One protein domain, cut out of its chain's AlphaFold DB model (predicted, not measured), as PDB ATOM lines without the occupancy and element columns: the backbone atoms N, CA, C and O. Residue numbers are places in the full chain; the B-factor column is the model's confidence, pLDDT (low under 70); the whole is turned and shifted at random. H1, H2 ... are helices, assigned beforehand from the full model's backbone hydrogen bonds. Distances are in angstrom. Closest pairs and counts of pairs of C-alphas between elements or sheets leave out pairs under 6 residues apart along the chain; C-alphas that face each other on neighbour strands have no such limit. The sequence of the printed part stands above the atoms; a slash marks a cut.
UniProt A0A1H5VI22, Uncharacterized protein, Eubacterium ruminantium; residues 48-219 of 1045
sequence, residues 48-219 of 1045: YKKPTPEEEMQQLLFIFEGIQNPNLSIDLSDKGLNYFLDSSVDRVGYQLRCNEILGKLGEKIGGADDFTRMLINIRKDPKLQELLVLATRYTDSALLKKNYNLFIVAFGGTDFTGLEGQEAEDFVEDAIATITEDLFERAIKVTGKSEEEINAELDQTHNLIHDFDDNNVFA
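AT A GLANCE: This is residues 48 to 219 of the 1045 residues of an uncharacterized protein of Eubacterium ruminantium (UniProt A0A1H5VI22). Ten helices make a compact, crossed globule with H6 in its core: H4, H9 and H10 pack round H6, and the long H9 runs along one side. H1 packs on H10 and on residues 94 to 98 of H4 at one side, H5 and H8 cross on another, and the short H2 and H3 have their centres farthest from the middle, H2 near H4 and the short H7, H3 near H4 and H6. The printed part has 172 residues, with H1 to H10 in chain order and no named strand; the class is all helix. The radius of gyration of the C-alphas is 15.5 A and the spans are 41 by 39 by 32 A, a rounded outline.

HOW THE PARTS SIT: H1, residues 53 to 66, touches H4, residues 94 to 108, with residues 94 to 98 of H4 alone, at a steep tilt of 41 degrees; the closest C-alphas, of Ile 63 and Gln 95, are 5.3 A apart. H2, residues 78 to 85, only just touches H4, with 3 pairs of C-alphas within 8 A, the closest those of Phe 84 and Arg 97 at 6.7 A. H3, residues 89 to 92, is close to H4 but not clearly touching, C-alphas 89 and 97 being 7.2 A apart. H6, residues 126 to 138, and H4 are hubs, touching four helices each; they touch about perpendicular, at 74 degrees, closest at the C-alphas of Cys 98 and Thr 136, 5.2 A. H5, residues 112 to 124, touches H6 only at the corner, closest at C-alphas 122 and 128, 5.0 A. H7, residues 141 to 146, only just touches H2, with 3 pairs of C-alphas within 8 A, closest at C-alphas 82 and 141, 5.3 A. H8, residues 148 to 156, touches H5, closest at the C-alphas of Met 118 and Gly 156, 4.3 A. H9, residues 166 to 191, touches H8 with residues 172 to 179 of H9 alone, closest at C-alphas 150 and 175, 5.1 A. H10, residues 195 to 213, touches H6 at a steep tilt of 46 degrees, opposite ways, closest at C-alphas 130 and 206, 6.5 A. Every O i to N i+4 pair is within hydrogen-bond range in H1, H2 and H5 to H10; H4 has 10 of 11, and H3 is too short for such a pair.

IN THESE COORDINATES: H1 begins at C-alpha 53 (159.797, 176.538, 201.024) and is 19.2 A long. H4 is 22.2 A, H5 18.3 A and H6 18.2 A. H9 is 37.0 A, and H10, 27.3 A, ends at C-alpha 213 (148.852, 187.332, 206.110).

THE WHOLE: The C-alphas farthest apart, of Lys 49 and Glu 164, are 43.7 A apart. The printed part has no cut. The link from H1 to H2 is long, 11 residues. Mean pLDDT of the printed part is 70.6; residues 48 to 96 and 208 to 219 are among those under 70.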
ATOM      1  N   TYR A  48     173.880 180.597 195.323       44.72
ATOM      2  CA  TYR A  48     172.437 180.739 195.085       44.72
ATOM      3  C   TYR A  48     171.751 179.376 194.945       44.72
ATOM      4  O   TYR A  48     171.107 179.081 193.934       44.72
ATOM      5  N   LYS A  49     171.884 178.511 195.959       45.28
ATOM      6  CA  LYS A  49     170.992 177.347 196.064       45.28
ATOM      7  C   LYS A  49     169.585 177.838 196.385       45.28
ATOM      8  O   LYS A  49     169.404 178.554 197.363       45.28
ATOM      9  N   LYS A  50     168.608 177.440 195.565       46.84
ATOM     10  CA  LYS A  50     167.189 177.727 195.795       46.84
ATOM     11  C   LYS A  50     166.802 177.231 197.202       46.84
ATOM     12  O   LYS A  50     166.941 176.025 197.436       46.84
ATOM     13  N   PRO A  51     166.382 178.115 198.126       52.41
ATOM     14  CA  PRO A  51     165.928 177.696 199.443       52.41
ATOM     15  C   PRO A  51     164.685 176.816 199.298       52.41
ATOM     16  O   PRO A  51     163.861 176.998 198.395       52.41
ATOM     17  N   THR A  52     164.557 175.823 200.170       54.72
ATOM     18  CA  THR A  52     163.303 175.078 200.286       54.72
ATOM     19  C   THR A  52     162.190 176.006 200.791       54.72
ATOM     20  O   THR A  52     162.491 176.983 201.477       54.72
ATOM     21  N   PRO A  53     160.903 175.716 200.519       47.62
ATOM     22  CA  PRO A  53     159.797 176.538 201.024       47.62
ATOM     23  C   PRO A  53     159.821 176.739 202.548       47.62
ATOM     24  O   PRO A  53     159.415 177.782 203.044       47.62
ATOM     25  N   GLU A  54     160.334 175.760 203.298       46.84
ATOM     26  CA  GLU A  54     160.476 175.826 204.756       46.84
ATOM     27  C   GLU A  54     161.639 176.737 205.194       46.84
ATOM     28  O   GLU A  54     161.490 177.516 206.134       46.84
ATOM     29  N   GLU A  55     162.772 176.708 204.485       49.28
ATOM     30  CA  GLU A  55     163.889 177.642 204.701       49.28
ATOM     31  C   GLU A  55     163.511 179.071 204.297       49.28
ATOM     32  O   GLU A  55     163.859 180.023 204.991       49.28
ATOM     33  N   GLU A  56     162.764 179.225 203.206       54.88
ATOM     34  CA  GLU A  56     162.238 180.510 202.755       54.88
ATOM     35  C   GLU A  56     161.224 181.072 203.758       54.88
ATOM     36  O   GLU A  56     161.319 182.238 204.131       54.88
ATOM     37  N   MET A  57     160.348 180.228 204.311       51.56
ATOM     38  CA  MET A  57     159.434 180.607 205.391       51.56
ATOM     39  C   MET A  57     160.179 181.056 206.658       51.56
ATOM     40  O   MET A  57     159.828 182.073 207.256       51.56
ATOM     41  N   GLN A  58     161.241 180.351 207.063       53.09
ATOM     42  CA  GLN A  58     162.073 180.763 208.202       53.09
ATOM     43  C   GLN A  58     162.817 182.078 207.942       53.09
ATOM     44  O   GLN A  58     162.968 182.887 208.855       53.09
ATOM     45  N   GLN A  59     163.260 182.318 206.707       55.50
ATOM     46  CA  GLN A  59     163.895 183.574 206.312       55.50
ATOM     47  C   GLN A  59     162.904 184.743 206.324       55.50
ATOM     48  O   GLN A  59     163.254 185.817 206.806       55.50
ATOM     49  N   LEU A  60     161.670 184.537 205.851       53.16
ATOM     50  CA  LEU A  60     160.601 185.540 205.899       53.16
ATOM     51  C   LEU A  60     160.229 185.875 207.350       53.16
ATOM     52  O   LEU A  60     160.237 187.048 207.722       53.16
ATOM     53  N   LEU A  61     160.023 184.859 208.197       53.28
ATOM     54  CA  LEU A  61     159.842 185.013 209.646       53.28
ATOM     55  C   LEU A  61     160.977 185.828 210.276       53.28
ATOM     56  O   LEU A  61     160.729 186.795 210.986       53.28
ATOM     57  N   PHE A  62     162.226 185.491 209.957       53.41
ATOM     58  CA  PHE A  62     163.409 186.171 210.480       53.41
ATOM     59  C   PHE A  62     163.525 187.634 210.016       53.41
ATOM     60  O   PHE A  62     163.910 188.500 210.802       53.41
ATOM     61  N   ILE A  63     163.169 187.938 208.763       52.97
ATOM     62  CA  ILE A  63     163.128 189.310 208.240       52.97
ATOM     63  C   ILE A  63     162.034 190.106 208.959       52.97
ATOM     64  O   ILE A  63     162.312 191.186 209.472       52.97
ATOM     65  N   PHE A  64     160.813 189.579 209.066       55.62
ATOM     66  CA  PHE A  64     159.679 190.336 209.605       55.62
ATOM     67  C   PHE A  64     159.649 190.424 211.140       55.62
ATOM     68  O   PHE A  64     159.265 191.468 211.672       55.62
ATOM     69  N   GLU A  65     160.139 189.412 211.863       54.91
ATOM     70  CA  GLU A  65     160.412 189.498 213.309       54.91
ATOM     71  C   GLU A  65     161.613 190.416 213.603       54.91
ATOM     72  O   GLU A  65     161.654 191.087 214.638       54.91
ATOM     73  N   GLY A  66     162.578 190.468 212.677       46.41
ATOM     74  CA  GLY A  66     163.836 191.204 212.779       46.41
ATOM     75  C   GLY A  66     163.790 192.678 212.370       46.41
ATOM     76  O   GLY A  66     164.731 193.403 212.712       46.41
ATOM     77  N   ILE A  67     162.714 193.153 211.721       52.72
ATOM     78  CA  ILE A  67     162.404 194.589 211.531       52.72
ATOM     79  C   ILE A  67     161.982 195.172 212.895       52.72
ATOM     80  O   ILE A  67     160.870 195.644 213.101       52.72
ATOM     81  N   GLN A  68     162.857 195.096 213.891       47.06
ATOM     82  CA  GLN A  68     162.702 195.686 215.218       47.06
ATOM     83  C   GLN A  68     163.971 196.460 215.585       47.06
ATOM     84  O   GLN A  68     164.616 196.135 216.573       47.06
ATOM     85  N   ASN A  69     164.350 197.483 214.808       44.66
ATOM     86  CA  ASN A  69     165.112 198.617 215.349       44.66
ATOM     87  C   ASN A  69     165.330 199.752 214.329       44.66
ATOM     88  O   ASN A  69     166.081 199.558 213.379       44.66
ATOM     89  N   PRO A  70     164.806 200.968 214.559       41.75
ATOM     90  CA  PRO A  70     165.273 202.178 213.874       41.75
ATOM     91  C   PRO A  70     166.666 202.648 214.339       41.75
ATOM     92  O   PRO A  70     167.242 203.530 213.712       41.75
ATOM     93  N   ASN A  71     167.211 202.094 215.435       40.66
ATOM     94  CA  ASN A  71     168.476 202.552 216.034       40.66
ATOM     95  C   ASN A  71     169.718 201.750 215.611       40.66
ATOM     96  O   ASN A  71     170.813 202.043 216.083       40.66
ATOM     97  N   LEU A  72     169.584 200.773 214.713       40.09
ATOM     98  CA  LEU A  72     170.726 200.133 214.054       40.09
ATOM     99  C   LEU A  72     171.036 200.876 212.745       40.09
ATOM    100  O   LEU A  72     171.010 200.295 211.668       40.09
ATOM    101  N   SER A  73     171.322 202.182 212.824       37.69
ATOM    102  CA  SER A  73     172.064 202.821 211.735       37.69
ATOM    103  C   SER A  73     173.515 202.383 211.892       37.69
ATOM    104  O   SER A  73     174.253 202.940 212.710       37.69
ATOM    105  N   ILE A  74     173.924 201.350 211.164       38.06
ATOM    106  CA  ILE A  74     175.347 201.068 211.028       38.06
ATOM    107  C   ILE A  74     175.881 202.199 210.149       38.06
ATOM    108  O   ILE A  74     175.591 202.262 208.959       38.06
ATOM    109  N   ASP A  75     176.573 203.167 210.753       39.38
ATOM    110  CA  ASP A  75     177.154 204.297 210.023       39.38
ATOM    111  C   ASP A  75     178.358 203.790 209.227       39.38
ATOM    112  O   ASP A  75     179.514 203.826 209.658       39.38
ATOM    113  N   LEU A  76     178.059 203.211 208.073       41.19
ATOM    114  CA  LEU A  76     179.042 202.717 207.138       41.19
ATOM    115  C   LEU A  76     179.272 203.791 206.090       41.19
ATOM    116  O   LEU A  76     178.352 204.239 205.403       41.19
ATOM    117  N   SER A  77     180.544 204.163 205.933       49.72
ATOM    118  CA  SER A  77     181.015 204.889 204.751       49.72
ATOM    119  C   SER A  77     180.461 204.251 203.467       49.72
ATOM    120  O   SER A  77     180.220 203.044 203.451       49.72
ATOM    121  N   ASP A  78     180.358 204.998 202.364       52.78
ATOM    122  CA  ASP A  78     179.942 204.455 201.052       52.78
ATOM    123  C   ASP A  78     180.694 203.158 200.669       52.78
ATOM    124  O   ASP A  78     180.154 202.283 199.998       52.78
ATOM    125  N   LYS A  79     181.933 202.978 201.157       48.34
ATOM    126  CA  LYS A  79     182.718 201.743 200.990       48.34
ATOM    127  C   LYS A  79     182.141 200.534 201.736       48.34
ATOM    128  O   LYS A  79     182.246 199.417 201.239       48.34
ATOM    129  N   GLY A  80     181.569 200.740 202.919       52.47
ATOM    130  CA  GLY A  80     180.874 199.704 203.678       52.47
ATOM    131  C   GLY A  80     179.553 199.329 203.014       52.47
ATOM    132  O   GLY A  80     179.329 198.147 202.790       52.47
ATOM    133  N   LEU A  81     178.752 200.309 202.579       56.56
ATOM    134  CA  LEU A  81     177.515 200.053 201.827       56.56
ATOM    135  C   LEU A  81     177.765 199.173 200.592       56.56
ATOM    136  O   LEU A  81     177.079 198.172 200.397       56.56
ATOM    137  N   ASN A  82     178.801 199.497 199.809       63.50
ATOM    138  CA  ASN A  82     179.221 198.677 198.671       63.50
ATOM    139  C   ASN A  82     179.617 197.265 199.120       63.50
ATOM    140  O   ASN A  82     179.171 196.283 198.547       63.50
ATOM    141  N   TYR A  83     180.386 197.126 200.201       63.31
ATOM    142  CA  TYR A  83     180.744 195.804 200.717       63.31
ATOM    143  C   TYR A  83     179.519 194.961 201.115       63.31
ATOM    144  O   TYR A  83     179.508 193.765 200.833       63.31
ATOM    145  N   PHE A  84     178.499 195.548 201.745       61.19
ATOM    146  CA  PHE A  84     177.315 194.818 202.214       61.19
ATOM    147  C   PHE A  84     176.317 194.491 201.101       61.19
ATOM    148  O   PHE A  84     175.803 193.373 201.067       61.19
ATOM    149  N   LEU A  85     176.057 195.431 200.190       66.25
ATOM    150  CA  LEU A  85     175.107 195.234 199.091       66.25
ATOM    151  C   LEU A  85     175.712 194.472 197.908       66.25
ATOM    152  O   LEU A  85     174.987 193.761 197.214       66.25
ATOM    153  N   ASP A  86     177.027 194.573 197.701       69.44
ATOM    154  CA  ASP A  86     177.720 193.878 196.612       69.44
ATOM    155  C   ASP A  86     178.245 192.489 197.052       69.44
ATOM    156  O   ASP A  86     178.783 191.734 196.240       69.44
ATOM    157  N   SER A  87     178.069 192.120 198.332       62.88
ATOM    158  CA  SER A  87     178.315 190.767 198.859       62.88
ATOM    159  C   SER A  87     177.042 189.914 198.862       62.88
ATOM    160  O   SER A  87     175.923 190.418 198.925       62.88
ATOM    161  N   SER A  88     177.196 188.586 198.839       58.03
ATOM    162  CA  SER A  88     176.046 187.676 198.860       58.03
ATOM    163  C   SER A  88     175.260 187.732 200.170       58.03
ATOM    164  O   SER A  88     175.832 187.914 201.250       58.03
ATOM    165  N   VAL A  89     173.943 187.506 200.085       56.62
ATOM    166  CA  VAL A  89     173.068 187.469 201.270       56.62
ATOM    167  C   VAL A  89     173.513 186.390 202.256       56.62
ATOM    168  O   VAL A  89     173.513 186.641 203.452       56.62
ATOM    169  N   ASP A  90     173.985 185.238 201.779       51.22
ATOM    170  CA  ASP A  90     174.496 184.158 202.636       51.22
ATOM    171  C   ASP A  90     175.721 184.566 203.467       51.22
ATOM    172  O   ASP A  90     175.972 184.013 204.537       51.22
ATOM    173  N   ARG A  91     176.501 185.543 202.985       45.56
ATOM    174  CA  ARG A  91     177.701 186.045 203.666       45.56
ATOM    175  C   ARG A  91     177.383 187.138 204.685       45.56
ATOM    176  O   ARG A  91     178.098 187.271 205.674       45.56
ATOM    177  N   VAL A  92     176.362 187.943 204.408       49.72
ATOM    178  CA  VAL A  92     176.020 189.156 205.165       49.72
ATOM    179  C   VAL A  92     174.832 188.939 206.112       49.72
ATOM    180  O   VAL A  92     174.749 189.569 207.162       49.72
ATOM    181  N   GLY A  93     173.937 188.018 205.766       54.88
ATOM    182  CA  GLY A  93     172.659 187.779 206.426       54.88
ATOM    183  C   GLY A  93     171.525 188.634 205.849       54.88
ATOM    184  O   GLY A  93     171.682 189.831 205.600       54.88
ATOM    185  N   TYR A  94     170.348 188.018 205.686       62.28
ATOM    186  CA  TYR A  94     169.126 188.661 205.175       62.28
ATOM    187  C   TYR A  94     168.704 189.881 206.002       62.28
ATOM    188  O   TYR A  94     168.455 190.951 205.454       62.28
ATOM    189  N   GLN A  95     168.674 189.741 207.328       63.09
ATOM    190  CA  GLN A  95     168.257 190.816 208.230       63.09
ATOM    191  C   GLN A  95     169.189 192.031 208.150       63.09
ATOM    192  O   GLN A  95     168.718 193.163 208.115       63.09
ATOM    193  N   LEU A  96     170.504 191.806 208.093       61.94
ATOM    194  CA  LEU A  96     171.485 192.887 208.064       61.94
ATOM    195  C   LEU A  96     171.376 193.697 206.767       61.94
ATOM    196  O   LEU A  96     171.372 194.923 206.804       61.94
ATOM    197  N   ARG A  97     171.203 193.015 205.630       71.56
ATOM    198  CA  ARG A  97     171.047 193.657 204.320       71.56
ATOM    199  C   ARG A  97     169.706 194.389 204.181       71.56
ATOM    200  O   ARG A  97     169.674 195.489 203.638       71.56
ATOM    201  N   CYS A  98     168.626 193.824 204.722       74.88
ATOM    202  CA  CYS A  98     167.320 194.485 204.806       74.88
ATOM    203  C   CYS A  98     167.393 195.774 205.646       74.88
ATOM    204  O   CYS A  98     166.978 196.838 205.188       74.88
ATOM    205  N   ASN A  99     167.998 195.701 206.837       67.19
ATOM    206  CA  ASN A  99     168.186 196.863 207.708       67.19
ATOM    207  C   ASN A  99     169.056 197.944 207.058       67.19
ATOM    208  O   ASN A  99     168.778 199.123 207.246       67.19
ATOM    209  N   GLU A 100     170.061 197.567 206.267       71.81
ATOM    210  CA  GLU A 100     170.904 198.526 205.550       71.81
ATOM    211  C   GLU A 100     170.126 199.257 204.444       71.81
ATOM    212  O   GLU A 100     170.193 200.482 204.341       71.81
ATOM    213  N   ILE A 101     169.329 198.527 203.651       79.00
ATOM    214  CA  ILE A 101     168.453 199.121 202.627       79.00
ATOM    215  C   ILE A 101     167.478 200.100 203.289       79.00
ATOM    216  O   ILE A 101     167.419 201.266 202.902       79.00
ATOM    217  N   LEU A 102     166.750 199.658 204.319       79.69
ATOM    218  CA  LEU A 102     165.778 200.497 205.020       79.69
ATOM    219  C   LEU A 102     166.447 201.678 205.733       79.69
ATOM    220  O   LEU A 102     165.937 202.793 205.664       79.69
ATOM    221  N   GLY A 103     167.601 201.466 206.363       69.31
ATOM    222  CA  GLY A 103     168.380 202.503 207.037       69.31
ATOM    223  C   GLY A 103     168.803 203.609 206.078       69.31
ATOM    224  O   GLY A 103     168.577 204.786 206.365       69.31
ATOM    225  N   LYS A 104     169.308 203.250 204.890       75.25
ATOM    226  CA  LYS A 104     169.640 204.230 203.851       75.25
ATOM    227  C   LYS A 104     168.405 204.993 203.394       75.25
ATOM    228  O   LYS A 104     168.420 206.223 203.392       75.25
ATOM    229  N   LEU A 105     167.304 204.324 203.072       80.94
ATOM    230  CA  LEU A 105     166.070 205.030 202.704       80.94
ATOM    231  C   LEU A 105     165.628 206.004 203.812       80.94
ATOM    232  O   LEU A 105     165.317 207.160 203.523       80.94
ATOM    233  N   GLY A 106     165.737 205.588 205.077       72.06
ATOM    234  CA  GLY A 106     165.497 206.418 206.257       72.06
ATOM    235  C   GLY A 106     166.385 207.663 206.358       72.06
ATOM    236  O   GLY A 106     165.879 208.718 206.722       72.06
ATOM    237  N   GLU A 107     167.665 207.602 205.967       71.62
ATOM    238  CA  GLU A 107     168.574 208.769 205.954       71.62
ATOM    239  C   GLU A 107     168.101 209.903 205.021       71.62
ATOM    240  O   GLU A 107     168.487 211.060 205.208       71.62
ATOM    241  N   LYS A 108     167.298 209.593 203.994       72.75
ATOM    242  CA  LYS A 108     166.744 210.594 203.062       72.75
ATOM    243  C   LYS A 108     165.330 211.028 203.401       72.75
ATOM    244  O   LYS A 108     164.885 212.055 202.891       72.75
ATOM    245  N   ILE A 109     164.637 210.267 204.238       75.44
ATOM    246  CA  ILE A 109     163.301 210.606 204.698       75.44
ATOM    247  C   ILE A 109     163.432 211.668 205.799       75.44
ATOM    248  O   ILE A 109     164.171 211.510 206.765       75.44
ATOM    249  N   GLY A 110     162.738 212.796 205.629       56.75
ATOM    250  CA  GLY A 110     162.947 214.023 206.408       56.75
ATOM    251  C   GLY A 110     162.511 213.985 207.880       56.75
ATOM    252  O   GLY A 110     162.595 215.017 208.549       56.75
ATOM    253  N   GLY A 111     162.055 212.841 208.403       62.66
ATOM    254  CA  GLY A 111     161.597 212.713 209.785       62.66
ATOM    255  C   GLY A 111     161.276 211.278 210.221       62.66
ATOM    256  O   GLY A 111     160.940 210.411 209.418       62.66
ATOM    257  N   ALA A 112     161.349 211.032 211.532       53.59
ATOM    258  CA  ALA A 112     161.092 209.718 212.131       53.59
ATOM    259  C   ALA A 112     159.641 209.236 211.944       53.59
ATOM    260  O   ALA A 112     159.404 208.033 211.827       53.59
ATOM    261  N   ASP A 113     158.678 210.158 211.888       64.38
ATOM    262  CA  ASP A 113     157.263 209.838 211.668       64.38
ATOM    263  C   ASP A 113     157.024 209.316 210.245       64.38
ATOM    264  O   ASP A 113     156.270 208.367 210.043       64.38
ATOM    265  N   ASP A 114     157.720 209.886 209.265       73.12
ATOM    266  CA  ASP A 114     157.670 209.480 207.859       73.12
ATOM    267  C   ASP A 114     158.325 208.109 207.671       73.12
ATOM    268  O   ASP A 114     157.758 207.216 207.042       73.12
ATOM    269  N   PHE A 115     159.476 207.887 208.307       74.88
ATOM    270  CA  PHE A 115     160.124 206.578 208.305       74.88
ATOM    271  C   PHE A 115     159.262 205.510 208.995       74.88
ATOM    272  O   PHE A 115     159.122 204.392 208.503       74.88
ATOM    273  N   THR A 116     158.615 205.860 210.107       65.19
ATOM    274  CA  THR A 116     157.680 204.966 210.804       65.19
ATOM    275  C   THR A 116     156.478 204.630 209.922       65.19
ATOM    276  O   THR A 116     156.079 203.468 209.860       65.19
ATOM    277  N   ARG A 117     155.929 205.611 209.195       73.25
ATOM    278  CA  ARG A 117     154.861 205.388 208.212       73.25
ATOM    279  C   ARG A 117     155.301 204.453 207.090       73.25
ATOM    280  O   ARG A 117     154.575 203.511 206.798       73.25
ATOM    281  N   MET A 118     156.504 204.636 206.549       81.69
ATOM    282  CA  MET A 118     157.087 203.736 205.551       81.69
ATOM    283  C   MET A 118     157.147 202.283 206.058       81.69
ATOM    284  O   MET A 118     156.703 201.361 205.378       81.69
ATOM    285  N   LEU A 119     157.623 202.061 207.289       74.62
ATOM    286  CA  LEU A 119     157.663 200.720 207.891       74.62
ATOM    287  C   LEU A 119     156.263 200.130 208.118       74.62
ATOM    288  O   LEU A 119     156.067 198.924 207.966       74.62
ATOM    289  N   ILE A 120     155.290 200.964 208.490       71.44
ATOM    290  CA  ILE A 120     153.889 200.552 208.645       71.44
ATOM    291  C   ILE A 120     153.292 200.151 207.291       71.44
ATOM    292  O   ILE A 120     152.588 199.146 207.236       71.44
ATOM    293  N   ASN A 121     153.583 200.894 206.224       76.31
ATOM    294  CA  ASN A 121     153.103 200.600 204.875       76.31
ATOM    295  C   ASN A 121     153.672 199.275 204.366       76.31
ATOM    296  O   ASN A 121     152.901 198.405 203.974       76.31
ATOM    297  N   ILE A 122     154.987 199.063 204.498       80.25
ATOM    298  CA  ILE A 122     155.628 197.779 204.168       80.25
ATOM    299  C   ILE A 122     154.951 196.626 204.918       80.25
ATOM    300  O   ILE A 122     154.659 195.594 204.337       80.25
ATOM    301  N   ARG A 123     154.664 196.780 206.214       69.56
ATOM    302  CA  ARG A 123     154.045 195.704 207.008       69.56
ATOM    303  C   ARG A 123     152.583 195.426 206.669       69.56
ATOM    304  O   ARG A 123     152.105 194.356 207.020       69.56
ATOM    305  N   LYS A 124     151.874 196.367 206.049       74.81
ATOM    306  CA  LYS A 124     150.442 196.244 205.735       74.81
ATOM    307  C   LYS A 124     150.160 195.849 204.292       74.81
ATOM    308  O   LYS A 124     149.026 195.490 203.998       74.81
ATOM    309  N   ASP A 125     151.149 195.956 203.411       77.50
ATOM    310  CA  ASP A 125     150.990 195.680 201.990       77.50
ATOM    311  C   ASP A 125     151.888 194.505 201.564       77.50
ATOM    312  O   ASP A 125     153.109 194.674 201.466       77.50
ATOM    313  N   PRO A 126     151.309 193.322 201.279       76.69
ATOM    314  CA  PRO A 126     152.045 192.159 200.787       76.69
ATOM    315  C   PRO A 126     152.921 192.445 199.560       76.69
ATOM    316  O   PRO A 126     154.016 191.893 199.456       76.69
ATOM    317  N   LYS A 127     152.515 193.362 198.670       79.12
ATOM    318  CA  LYS A 127     153.327 193.734 197.499       79.12
ATOM    319  C   LYS A 127     154.606 194.460 197.908       79.12
ATOM    320  O   LYS A 127     155.662 194.245 197.318       79.12
ATOM    321  N   LEU A 128     154.541 195.304 198.938       84.69
ATOM    322  CA  LEU A 128     155.716 195.997 199.470       84.69
ATOM    323  C   LEU A 128     156.626 195.051 200.264       84.69
ATOM    324  O   LEU A 128     157.846 195.220 200.254       84.69
ATOM    325  N   GLN A 129     156.053 194.038 200.917       78.81
ATOM    326  CA  GLN A 129     156.810 192.962 201.564       78.81
ATOM    327  C   GLN A 129     157.592 192.142 200.540       78.81
ATOM    328  O   GLN A 129     158.789 191.916 200.719       78.81
ATOM    329  N   GLU A 130     156.934 191.754 199.449       78.94
ATOM    330  CA  GLU A 130     157.559 191.058 198.329       78.94
ATOM    331  C   GLU A 130     158.697 191.902 197.744       78.94
ATOM    332  O   GLU A 130     159.843 191.451 197.695       78.94
ATOM    333  N   LEU A 131     158.426 193.174 197.435       85.12
ATOM    334  CA  LEU A 131     159.427 194.111 196.926       85.12
ATOM    335  C   LEU A 131     160.647 194.234 197.856       85.12
ATOM    336  O   LEU A 131     161.786 194.253 197.385       85.12
ATOM    337  N   LEU A 132     160.443 194.279 199.177       85.19
ATOM    338  CA  LEU A 132     161.530 194.341 200.158       85.19
ATOM    339  C   LEU A 132     162.362 193.049 200.196       85.19
ATOM    340  O   LEU A 132     163.590 193.110 200.320       85.19
ATOM    341  N   VAL A 133     161.730 191.881 200.065       79.00
ATOM    342  CA  VAL A 133     162.433 190.589 199.990       79.00
ATOM    343  C   VAL A 133     163.287 190.524 198.726       79.00
ATOM    344  O   VAL A 133     164.461 190.150 198.795       79.00
ATOM    345  N   LEU A 134     162.745 190.956 197.586       82.44
ATOM    346  CA  LEU A 134     163.482 191.020 196.323       82.44
ATOM    347  C   LEU A 134     164.639 192.007 196.387       82.44
ATOM    348  O   LEU A 134     165.758 191.667 195.994       82.44
ATOM    349  N   ALA A 135     164.410 193.183 196.966       86.12
ATOM    350  CA  ALA A 135     165.457 194.167 197.182       86.12
ATOM    351  C   ALA A 135     166.577 193.600 198.071       86.12
ATOM    352  O   ALA A 135     167.760 193.698 197.750       86.12
ATOM    353  N   THR A 136     166.216 192.908 199.152       80.56
ATOM    354  CA  THR A 136     167.182 192.267 200.056       80.56
ATOM    355  C   THR A 136     167.998 191.181 199.354       80.56
ATOM    356  O   THR A 136     169.168 190.986 199.683       80.56
ATOM    357  N   ARG A 137     167.425 190.477 198.371       78.94
ATOM    358  CA  ARG A 137     168.121 189.434 197.602       78.94
ATOM    359  C   ARG A 137     169.039 190.014 196.531       78.94
ATOM    360  O   ARG A 137     170.192 189.578 196.411       78.94
ATOM    361  N   TYR A 138     168.565 191.008 195.786       84.12
ATOM    362  CA  TYR A 138     169.143 191.356 194.486       84.12
ATOM    363  C   TYR A 138     169.640 192.800 194.355       84.12
ATOM    364  O   TYR A 138     170.447 193.060 193.463       84.12
ATOM    365  N   THR A 139     169.283 193.716 195.260       85.94
ATOM    366  CA  THR A 139     169.771 195.106 195.223       85.94
ATOM    367  C   THR A 139     171.261 195.196 195.538       85.94
ATOM    368  O   THR A 139     171.669 194.895 196.660       85.94
ATOM    369  N   ASP A 140     172.062 195.669 194.587       84.38
ATOM    370  CA  ASP A 140     173.437 196.099 194.843       84.38
ATOM    371  C   ASP A 140     173.504 197.614 195.113       84.38
ATOM    372  O   ASP A 140     172.499 198.332 195.043       84.38
ATOM    373  N   SER A 141     174.691 198.115 195.450       80.00
ATOM    374  CA  SER A 141     174.883 199.535 195.763       80.00
ATOM    375  C   SER A 141     174.512 200.467 194.601       80.00
ATOM    376  O   SER A 141     173.930 201.539 194.812       80.00
ATOM    377  N   ALA A 142     174.802 200.057 193.364       84.00
ATOM    378  CA  ALA A 142     174.499 200.825 192.162       84.00
ATOM    379  C   ALA A 142     172.988 200.899 191.905       84.00
ATOM    380  O   ALA A 142     172.471 201.978 191.609       84.00
ATOM    381  N   LEU A 143     172.279 199.780 192.069       87.25
ATOM    382  CA  LEU A 143     170.838 199.683 191.873       87.25
ATOM    383  C   LEU A 143     170.068 200.458 192.944       87.25
ATOM    384  O   LEU A 143     169.159 201.215 192.608       87.25
ATOM    385  N   LEU A 144     170.480 200.361 194.217       86.38
ATOM    386  CA  LEU A 144     169.883 201.156 195.296       86.38
ATOM    387  C   LEU A 144     170.030 202.654 195.016       86.38
ATOM    388  O   LEU A 144     169.092 203.423 195.201       86.38
ATOM    389  N   LYS A 145     171.205 203.076 194.537       85.75
ATOM    390  CA  LYS A 145     171.477 204.478 194.214       85.75
ATOM    391  C   LYS A 145     170.687 204.963 192.997       85.75
ATOM    392  O   LYS A 145     170.220 206.099 193.014       85.75
ATOM    393  N   LYS A 146     170.531 204.121 191.968       90.00
ATOM    394  CA  LYS A 146     169.708 204.401 190.778       90.00
ATOM    395  C   LYS A 146     168.241 204.607 191.170       90.00
ATOM    396  O   LYS A 146     167.641 205.600 190.768       90.00
ATOM    397  N   ASN A 147     167.709 203.717 192.008       91.56
ATOM    398  CA  ASN A 147     166.280 203.637 192.320       91.56
ATOM    399  C   ASN A 147     165.900 204.243 193.669       91.56
ATOM    400  O   ASN A 147     164.807 204.013 194.172       91.56
ATOM    401  N   TYR A 148     166.784 205.036 194.261       88.31
ATOM    402  CA  TYR A 148     166.646 205.493 195.639       88.31
ATOM    403  C   TYR A 148     165.316 206.203 195.917       88.31
ATOM    404  O   TYR A 148     164.603 205.868 196.859       88.31
ATOM    405  N   ASN A 149     164.966 207.177 195.075       90.06
ATOM    406  CA  ASN A 149     163.724 207.936 195.223       90.06
ATOM    407  C   ASN A 149     162.497 207.071 194.919       90.06
ATOM    408  O   ASN A 149     161.467 207.244 195.559       90.06
ATOM    409  N   LEU A 150     162.622 206.119 193.988       92.38
ATOM    410  CA  LEU A 150     161.553 205.175 193.678       92.38
ATOM    411  C   LEU A 150     161.291 204.251 194.870       92.38
ATOM    412  O   LEU A 150     160.138 204.026 195.197       92.38
ATOM    413  N   PHE A 151     162.326 203.787 195.577       92.69
ATOM    414  CA  PHE A 151     162.166 202.998 196.802       92.69
ATOM    415  C   PHE A 151     161.474 203.783 197.922       92.69
ATOM    416  O   PHE A 151     160.611 203.236 198.605       92.69
ATOM    417  N   ILE A 152     161.820 205.065 198.104       90.00
ATOM    418  CA  ILE A 152     161.142 205.937 199.078       90.00
ATOM    419  C   ILE A 152     159.663 206.091 198.718       90.00
ATOM    420  O   ILE A 152     158.816 206.008 199.597       90.00
ATOM    421  N   VAL A 153     159.352 206.298 197.439       91.19
ATOM    422  CA  VAL A 153     157.973 206.446 196.956       91.19
ATOM    423  C   VAL A 153     157.195 205.136 197.090       91.19
ATOM    424  O   VAL A 153     156.099 205.137 197.640       91.19
ATOM    425  N   ALA A 154     157.782 204.017 196.666       91.81
ATOM    426  CA  ALA A 154     157.174 202.693 196.733       91.81
ATOM    427  C   ALA A 154     156.842 202.303 198.180       91.81
ATOM    428  O   ALA A 154     155.710 201.936 198.476       91.81
ATOM    429  N   PHE A 155     157.795 202.430 199.108       91.12
ATOM    430  CA  PHE A 155     157.565 202.057 200.505       91.12
ATOM    431  C   PHE A 155     156.835 203.134 201.317       91.12
ATOM    432  O   PHE A 155     156.140 202.824 202.284       91.12
ATOM    433  N   GLY A 156     157.016 204.406 200.973       85.62
ATOM    434  CA  GLY A 156     156.400 205.540 201.655       85.62
ATOM    435  C   GLY A 156     154.934 205.748 201.275       85.62
ATOM    436  O   GLY A 156     154.165 206.264 202.085       85.62
ATOM    437  N   GLY A 157     154.522 205.286 200.094       86.88
ATOM    438  CA  GLY A 157     153.171 205.460 199.572       86.88
ATOM    439  C   GLY A 157     152.918 206.872 199.034       86.88
ATOM    440  O   GLY A 157     153.836 207.675 198.848       86.88
ATOM    441  N   THR A 158     151.645 207.186 198.784       85.62
ATOM    442  CA  THR A 158     151.216 208.426 198.112       85.62
ATOM    443  C   THR A 158     151.701 209.701 198.812       85.62
ATOM    444  O   THR A 158     152.047 210.670 198.134       85.62
ATOM    445  N   ASP A 159     151.855 209.662 200.139       82.12
ATOM    446  CA  ASP A 159     152.392 210.739 200.987       82.12
ATOM    447  C   ASP A 159     153.788 211.242 200.559       82.12
ATOM    448  O   ASP A 159     154.163 212.372 200.877       82.12
ATOM    449  N   PHE A 160     154.565 210.428 199.836       82.62
ATOM    450  CA  PHE A 160     155.952 210.726 199.453       82.62
ATOM    451  C   PHE A 160     156.107 211.174 197.997       82.62
ATOM    452  O   PHE A 160     157.213 211.487 197.559       82.62
ATOM    453  N   THR A 161     155.007 211.228 197.247       83.56
ATOM    454  CA  THR A 161     155.009 211.612 195.827       83.56
ATOM    455  C   THR A 161     154.953 213.127 195.626       83.56
ATOM    456  O   THR A 161     155.434 213.639 194.618       83.56
ATOM    457  N   GLY A 162     154.364 213.855 196.582       81.94
ATOM    458  CA  GLY A 162     153.991 215.262 196.403       81.94
ATOM    459  C   GLY A 162     152.859 215.482 195.386       81.94
ATOM    460  O   GLY A 162     152.595 216.629 195.028       81.94
ATOM    461  N   LEU A 163     152.218 214.406 194.921       85.00
ATOM    462  CA  LEU A 163     151.066 214.389 194.020       85.00
ATOM    463  C   LEU A 163     149.789 214.096 194.828       85.00
ATOM    464  O   LEU A 163     149.857 213.627 195.964       85.00
ATOM    465  N   GLU A 164     148.615 214.365 194.256       86.31
ATOM    466  CA  GLU A 164     147.324 214.110 194.912       86.31
ATOM    467  C   GLU A 164     146.445 213.164 194.081       86.31
ATOM    468  O   GLU A 164     146.443 213.201 192.851       86.31
ATOM    469  N   GLY A 165     145.643 212.340 194.763       85.50
ATOM    470  CA  GLY A 165     144.651 211.468 194.131       85.50
ATOM    471  C   GLY A 165     145.267 210.373 193.254       85.50
ATOM    472  O   GLY A 165     146.299 209.805 193.599       85.50
ATOM    473  N   GLN A 166     144.622 210.085 192.120       88.81
ATOM    474  CA  GLN A 166     145.006 208.994 191.218       88.81
ATOM    475  C   GLN A 166     146.438 209.139 190.682       88.81
ATOM    476  O   GLN A 166     147.142 208.150 190.554       88.81
ATOM    477  N   GLU A 167     146.907 210.369 190.442       83.44
ATOM    478  CA  GLU A 167     148.270 210.609 189.946       83.44
ATOM    479  C   GLU A 167     149.343 210.171 190.957       83.44
ATOM    480  O   GLU A 167     150.426 209.747 190.562       83.44
ATOM    481  N   ALA A 168     149.049 210.244 192.260       86.56
ATOM    482  CA  ALA A 168     149.942 209.741 193.299       86.56
ATOM    483  C   ALA A 168     149.941 208.209 193.361       86.56
ATOM    484  O   ALA A 168     150.991 207.611 193.587       86.56
ATOM    485  N   GLU A 169     148.779 207.580 193.174       87.75
ATOM    486  CA  GLU A 169     148.636 206.119 193.156       87.75
ATOM    487  C   GLU A 169     149.345 205.515 191.940       87.75
ATOM    488  O   GLU A 169     150.183 204.631 192.108       87.75
ATOM    489  N   ASP A 170     149.108 206.071 190.749       89.38
ATOM    490  CA  ASP A 170     149.747 205.642 189.500       89.38
ATOM    491  C   ASP A 170     151.279 205.780 189.597       89.38
ATOM    492  O   ASP A 170     152.022 204.890 189.194       89.38
ATOM    493  N   PHE A 171     151.774 206.859 190.215       89.69
ATOM    494  CA  PHE A 171     153.212 207.063 190.406       89.69
ATOM    495  C   PHE A 171     153.838 206.077 191.407       89.69
ATOM    496  O   PHE A 171     154.996 205.684 191.245       89.69
ATOM    497  N   VAL A 172     153.098 205.661 192.441       89.94
ATOM    498  CA  VAL A 172     153.541 204.604 193.367       89.94
ATOM    499  C   VAL A 172     153.571 203.249 192.658       89.94
ATOM    500  O   VAL A 172     154.551 202.519 192.809       89.94
ATOM    501  N   GLU A 173     152.554 202.924 191.855       90.69
ATOM    502  CA  GLU A 173     152.523 201.683 191.070       90.69
ATOM    503  C   GLU A 173     153.659 201.628 190.038       90.69
ATOM    504  O   GLU A 173     154.374 200.624 189.974       90.69
ATOM    505  N   ASP A 174     153.904 202.722 189.313       91.31
ATOM    506  CA  ASP A 174     155.015 202.840 188.365       91.31
ATOM    507  C   ASP A 174     156.376 202.689 189.062       91.31
ATOM    508  O   ASP A 174     157.287 202.039 188.534       91.31
ATOM    509  N   ALA A 175     156.530 203.245 190.270       91.75
ATOM    510  CA  ALA A 175     157.747 203.089 191.061       91.75
ATOM    511  C   ALA A 175     157.975 201.625 191.469       91.75
ATOM    512  O   ALA A 175     159.086 201.117 191.312       91.75
ATOM    513  N   ILE A 176     156.935 200.928 191.940       91.69
ATOM    514  CA  ILE A 176     157.011 199.502 192.296       91.69
ATOM    515  C   ILE A 176     157.365 198.661 191.063       91.69
ATOM    516  O   ILE A 176     158.271 197.826 191.136       91.69
ATOM    517  N   ALA A 177     156.702 198.901 189.928       90.12
ATOM    518  CA  ALA A 177     156.941 198.171 188.686       90.12
ATOM    519  C   ALA A 177     158.383 198.354 188.189       90.12
ATOM    520  O   ALA A 177     159.081 197.369 187.942       90.12
ATOM    521  N   THR A 178     158.862 199.601 188.149       92.12
ATOM    522  CA  THR A 178     160.220 199.939 187.690       92.12
ATOM    523  C   THR A 178     161.295 199.286 188.560       92.12
ATOM    524  O   THR A 178     162.272 198.743 188.048       92.12
ATOM    525  N   ILE A 179     161.131 199.310 189.889       92.38
ATOM    526  CA  ILE A 179     162.085 198.672 190.808       92.38
ATOM    527  C   ILE A 179     162.070 197.154 190.632       92.38
ATOM    528  O   ILE A 179     163.127 196.526 190.650       92.38
ATOM    529  N   THR A 180     160.885 196.566 190.480       89.06
ATOM    530  CA  THR A 180     160.727 195.117 190.321       89.06
ATOM    531  C   THR A 180     161.400 194.634 189.039       89.06
ATOM    532  O   THR A 180     162.158 193.670 189.090       89.06
ATOM    533  N   GLU A 181     161.206 195.338 187.921       90.75
ATOM    534  CA  GLU A 181     161.864 195.049 186.640       90.75
ATOM    535  C   GLU A 181     163.394 195.121 186.766       90.75
ATOM    536  O   GLU A 181     164.104 194.175 186.425       90.75
ATOM    537  N   ASP A 182     163.909 196.189 187.374       91.00
ATOM    538  CA  ASP A 182     165.341 196.379 187.615       91.00
ATOM    539  C   ASP A 182     165.951 195.278 188.511       91.00
ATOM    540  O   ASP A 182     167.075 194.812 188.285       91.00
ATOM    541  N   LEU A 183     165.219 194.839 189.542       87.75
ATOM    542  CA  LEU A 183     165.625 193.728 190.407       87.75
ATOM    543  C   LEU A 183     165.578 192.389 189.678       87.75
ATOM    544  O   LEU A 183     166.429 191.532 189.923       87.75
ATOM    545  N   PHE A 184     164.616 192.217 188.780       86.38
ATOM    546  CA  PHE A 184     164.436 191.014 187.984       86.38
ATOM    547  C   PHE A 184     165.556 190.838 186.955       86.38
ATOM    548  O   PHE A 184     166.215 189.795 186.923       86.38
ATOM    549  N   GLU A 185     165.868 191.889 186.191       87.12
ATOM    550  CA  GLU A 185     167.022 191.911 185.286       87.12
ATOM    551  C   GLU A 185     168.319 191.605 186.042       87.12
ATOM    552  O   GLU A 185     169.181 190.841 185.583       87.12
ATOM    553  N   ARG A 186     168.453 192.176 187.245       84.69
ATOM    554  CA  ARG A 186     169.597 191.917 188.112       84.69
ATOM    555  C   ARG A 186     169.640 190.460 188.561       84.69
ATOM    556  O   ARG A 186     170.719 189.873 188.488       84.69
ATOM    557  N   ALA A 187     168.518 189.882 188.985       80.44
ATOM    558  CA  ALA A 187     168.413 188.493 189.424       80.44
ATOM    559  C   ALA A 187     168.838 187.516 188.318       80.44
ATOM    560  O   ALA A 187     169.681 186.650 188.566       80.44
ATOM    561  N   ILE A 188     168.358 187.711 187.086       83.50
ATOM    562  CA  ILE A 188     168.780 186.930 185.910       83.50
ATOM    563  C   ILE A 188     170.294 187.053 185.716       83.50
ATOM    564  O   ILE A 188     171.009 186.053 185.621       83.50
ATOM    565  N   LYS A 189     170.811 188.286 185.729       81.00
ATOM    566  CA  LYS A 189     172.234 188.558 185.499       81.00
ATOM    567  C   LYS A 189     173.149 187.940 186.560       81.00
ATOM    568  O   LYS A 189     174.224 187.461 186.209       81.00
ATOM    569  N   VAL A 190     172.775 187.990 187.841       72.31
ATOM    570  CA  VAL A 190     173.637 187.508 188.940       72.31
ATOM    571  C   VAL A 190     173.506 186.018 189.194       72.31
ATOM    572  O   VAL A 190     174.479 185.405 189.608       72.31
ATOM    573  N   THR A 191     172.343 185.416 188.950       71.31
ATOM    574  CA  THR A 191     172.144 183.978 189.192       71.31
ATOM    575  C   THR A 191     172.435 183.127 187.957       71.31
ATOM    576  O   THR A 191     172.753 181.946 188.094       71.31
ATOM    577  N   GLY A 192     172.343 183.709 186.757       76.62
ATOM    578  CA  GLY A 192     172.440 182.990 185.488       76.62
ATOM    579  C   GLY A 192     171.239 182.083 185.190       76.62
ATOM    580  O   GLY A 192     171.340 181.251 184.290       76.62
ATOM    581  N   LYS A 193     170.144 182.212 185.952       78.00
ATOM    582  CA  LYS A 193     168.888 181.471 185.761       78.00
ATOM    583  C   LYS A 193     168.072 182.044 184.605       78.00
ATOM    584  O   LYS A 193     168.237 183.211 184.244       78.00
ATOM    585  N   SER A 194     167.190 181.228 184.030       80.94
ATOM    586  CA  SER A 194     166.237 181.707 183.027       80.94
ATOM    587  C   SER A 194     165.177 182.618 183.655       80.94
ATOM    588  O   SER A 194     164.917 182.578 184.856       80.94
ATOM    589  N   GLU A 195     164.533 183.428 182.817       78.12
ATOM    590  CA  GLU A 195     163.380 184.248 183.199       78.12
ATOM    591  C   GLU A 195     162.274 183.411 183.870       78.12
ATOM    592  O   GLU A 195     161.735 183.792 184.905       78.12
ATOM    593  N   GLU A 196     162.000 182.218 183.338       77.56
ATOM    594  CA  GLU A 196     161.012 181.271 183.872       77.56
ATOM    595  C   GLU A 196     161.388 180.756 185.272       77.56
ATOM    596  O   GLU A 196     160.523 180.595 186.132       77.56
ATOM    597  N   GLU A 197     162.678 180.516 185.524       73.94
ATOM    598  CA  GLU A 197     163.176 180.051 186.822       73.94
ATOM    599  C   GLU A 197     163.107 181.144 187.892       73.94
ATOM    600  O   GLU A 197     162.765 180.844 189.038       73.94
ATOM    601  N   ILE A 198     163.400 182.398 187.529       75.06
ATOM    602  CA  ILE A 198     163.237 183.535 188.441       75.06
ATOM    603  C   ILE A 198     161.753 183.776 188.718       75.06
ATOM    604  O   ILE A 198     161.386 183.893 189.884       75.06
ATOM    605  N   ASN A 199     160.889 183.749 187.698       76.19
ATOM    606  CA  ASN A 199     159.439 183.878 187.879       76.19
ATOM    607  C   ASN A 199     158.881 182.811 188.832       76.19
ATOM    608  O   ASN A 199     158.129 183.135 189.743       76.19
ATOM    609  N   ALA A 200     159.331 181.559 188.720       72.56
ATOM    610  CA  ALA A 200     158.924 180.501 189.646       72.56
ATOM    611  C   ALA A 200     159.408 180.717 191.098       72.56
ATOM    612  O   ALA A 200     158.807 180.185 192.032       72.56
ATOM    613  N   GLU A 201     160.512 181.438 191.318       68.75
ATOM    614  CA  GLU A 201     160.980 181.827 192.659       68.75
ATOM    615  C   GLU A 201     160.201 183.018 193.223       68.75
ATOM    616  O   GLU A 201     159.909 183.044 194.422       68.75
ATOM    617  N   LEU A 202     159.828 183.968 192.363       72.12
ATOM    618  CA  LEU A 202     158.937 185.070 192.715       72.12
ATOM    619  C   LEU A 202     157.561 184.545 193.114       72.12
ATOM    620  O   LEU A 202     157.120 184.815 194.224       72.12
ATOM    621  N   ASP A 203     156.954 183.690 192.290       73.81
ATOM    622  CA  ASP A 203     155.653 183.073 192.569       73.81
ATOM    623  C   ASP A 203     155.667 182.294 193.893       73.81
ATOM    624  O   ASP A 203     154.707 182.319 194.661       73.81
ATOM    625  N   GLN A 204     156.766 181.599 194.198       69.75
ATOM    626  CA  GLN A 204     156.928 180.899 195.472       69.75
ATOM    627  C   GLN A 204     156.991 181.878 196.655       69.75
ATOM    628  O   GLN A 204     156.308 181.664 197.655       69.75
ATOM    629  N   THR A 205     157.764 182.960 196.528       64.62
ATOM    630  CA  THR A 205     157.867 184.015 197.551       64.62
ATOM    631  C   THR A 205     156.509 184.689 197.774       64.62
ATOM    632  O   THR A 205     156.077 184.843 198.915       64.62
ATOM    633  N   HIS A 206     155.816 185.020 196.686       73.69
ATOM    634  CA  HIS A 206     154.488 185.616 196.667       73.69
ATOM    635  C   HIS A 206     153.466 184.740 197.406       73.69
ATOM    636  O   HIS A 206     152.816 185.198 198.346       73.69
ATOM    637  N   ASN A 207     153.385 183.453 197.054       70.38
ATOM    638  CA  ASN A 207     152.473 182.509 197.703       70.38
ATOM    639  C   ASN A 207     152.759 182.370 199.209       70.38
ATOM    640  O   ASN A 207     151.830 182.371 200.010       70.38
ATOM    641  N   LEU A 208     154.035 182.315 199.612       63.62
ATOM    642  CA  LEU A 208     154.415 182.195 201.025       63.62
ATOM    643  C   LEU A 208     154.060 183.442 201.848       63.62
ATOM    644  O   LEU A 208     153.661 183.299 203.001       63.62
ATOM    645  N   ILE A 209     154.200 184.644 201.280       62.72
ATOM    646  CA  ILE A 209     153.838 185.908 201.944       62.72
ATOM    647  C   ILE A 209     152.315 186.016 202.100       62.72
ATOM    648  O   ILE A 209     151.831 186.361 203.178       62.72
ATOM    649  N   HIS A 210     151.554 185.666 201.061       65.81
ATOM    650  CA  HIS A 210     150.092 185.699 201.105       65.81
ATOM    651  C   HIS A 210     149.495 184.646 202.056       65.81
ATOM    652  O   HIS A 210     148.584 184.971 202.818       65.81
ATOM    653  N   ASP A 211     150.070 183.439 202.118       61.16
ATOM    654  CA  ASP A 211     149.698 182.415 203.110       61.16
ATOM    655  C   ASP A 211     149.988 182.868 204.563       61.16
ATOM    656  O   ASP A 211     149.392 182.361 205.522       61.16
ATOM    657  N   PHE A 212     150.906 183.823 204.752       55.03
ATOM    658  CA  PHE A 212     151.302 184.359 206.057       55.03
ATOM    659  C   PHE A 212     150.305 185.384 206.617       55.03
ATOM    660  O   PHE A 212     150.012 185.380 207.819       55.03
ATOM    661  N   ASP A 213     149.770 186.244 205.750       53.66
ATOM    662  CA  ASP A 213     148.852 187.332 206.110       53.66
ATOM    663  C   ASP A 213     147.446 186.800 206.460       53.66
ATOM    664  O   ASP A 213     146.858 187.170 207.481       53.66
ATOM    665  N   ASP A 214     146.961 185.797 205.717       52.09
ATOM    666  CA  ASP A 214     145.656 185.150 205.943       52.09
ATOM    667  C   ASP A 214     145.531 184.461 207.324       52.09
ATOM    668  O   ASP A 214     144.424 184.224 207.821       52.09
ATOM    669  N   ASN A 215     146.656 184.175 207.992       50.34
ATOM    670  CA  ASN A 215     146.699 183.523 209.303       50.34
ATOM    671  C   ASN A 215     146.772 184.494 210.506       50.34
ATOM    672  O   ASN A 215     146.869 184.024 211.644       50.34
ATOM    673  N   ASN A 216     146.686 185.822 210.310       49.53
ATOM    674  CA  ASN A 216     146.717 186.834 211.391       49.53
ATOM    675  C   ASN A 216     147.927 186.689 212.351       49.53
ATOM    676  O   ASN A 216     147.819 186.913 213.559       49.53
ATOM    677  N   VAL A 217     149.095 186.290 211.835       50.84
ATOM    678  CA  VAL A 217     150.294 186.010 212.654       50.84
ATOM    679  C   VAL A 217     151.037 187.292 213.072       50.84
ATOM    680  O   VAL A 217     151.897 187.254 213.954       50.84
ATOM    681  N   PHE A 218     150.676 188.462 212.535       49.38
ATOM    682  CA  PHE A 218     151.234 189.730 213.003       49.38
ATOM    683  C   PHE A 218     150.628 190.147 214.350       49.38
ATOM    684  O   PHE A 218     149.431 190.402 214.484       49.38
ATOM    685  N   ALA A 219     151.483 190.217 215.371       41.03
ATOM    686  CA  ALA A 219     151.086 190.558 216.729       41.03
ATOM    687  C   ALA A 219     150.435 191.956 216.794       41.03
ATOM    688  O   ALA A 219     150.961 192.927 216.249       41.03
TER     689      ALA A 219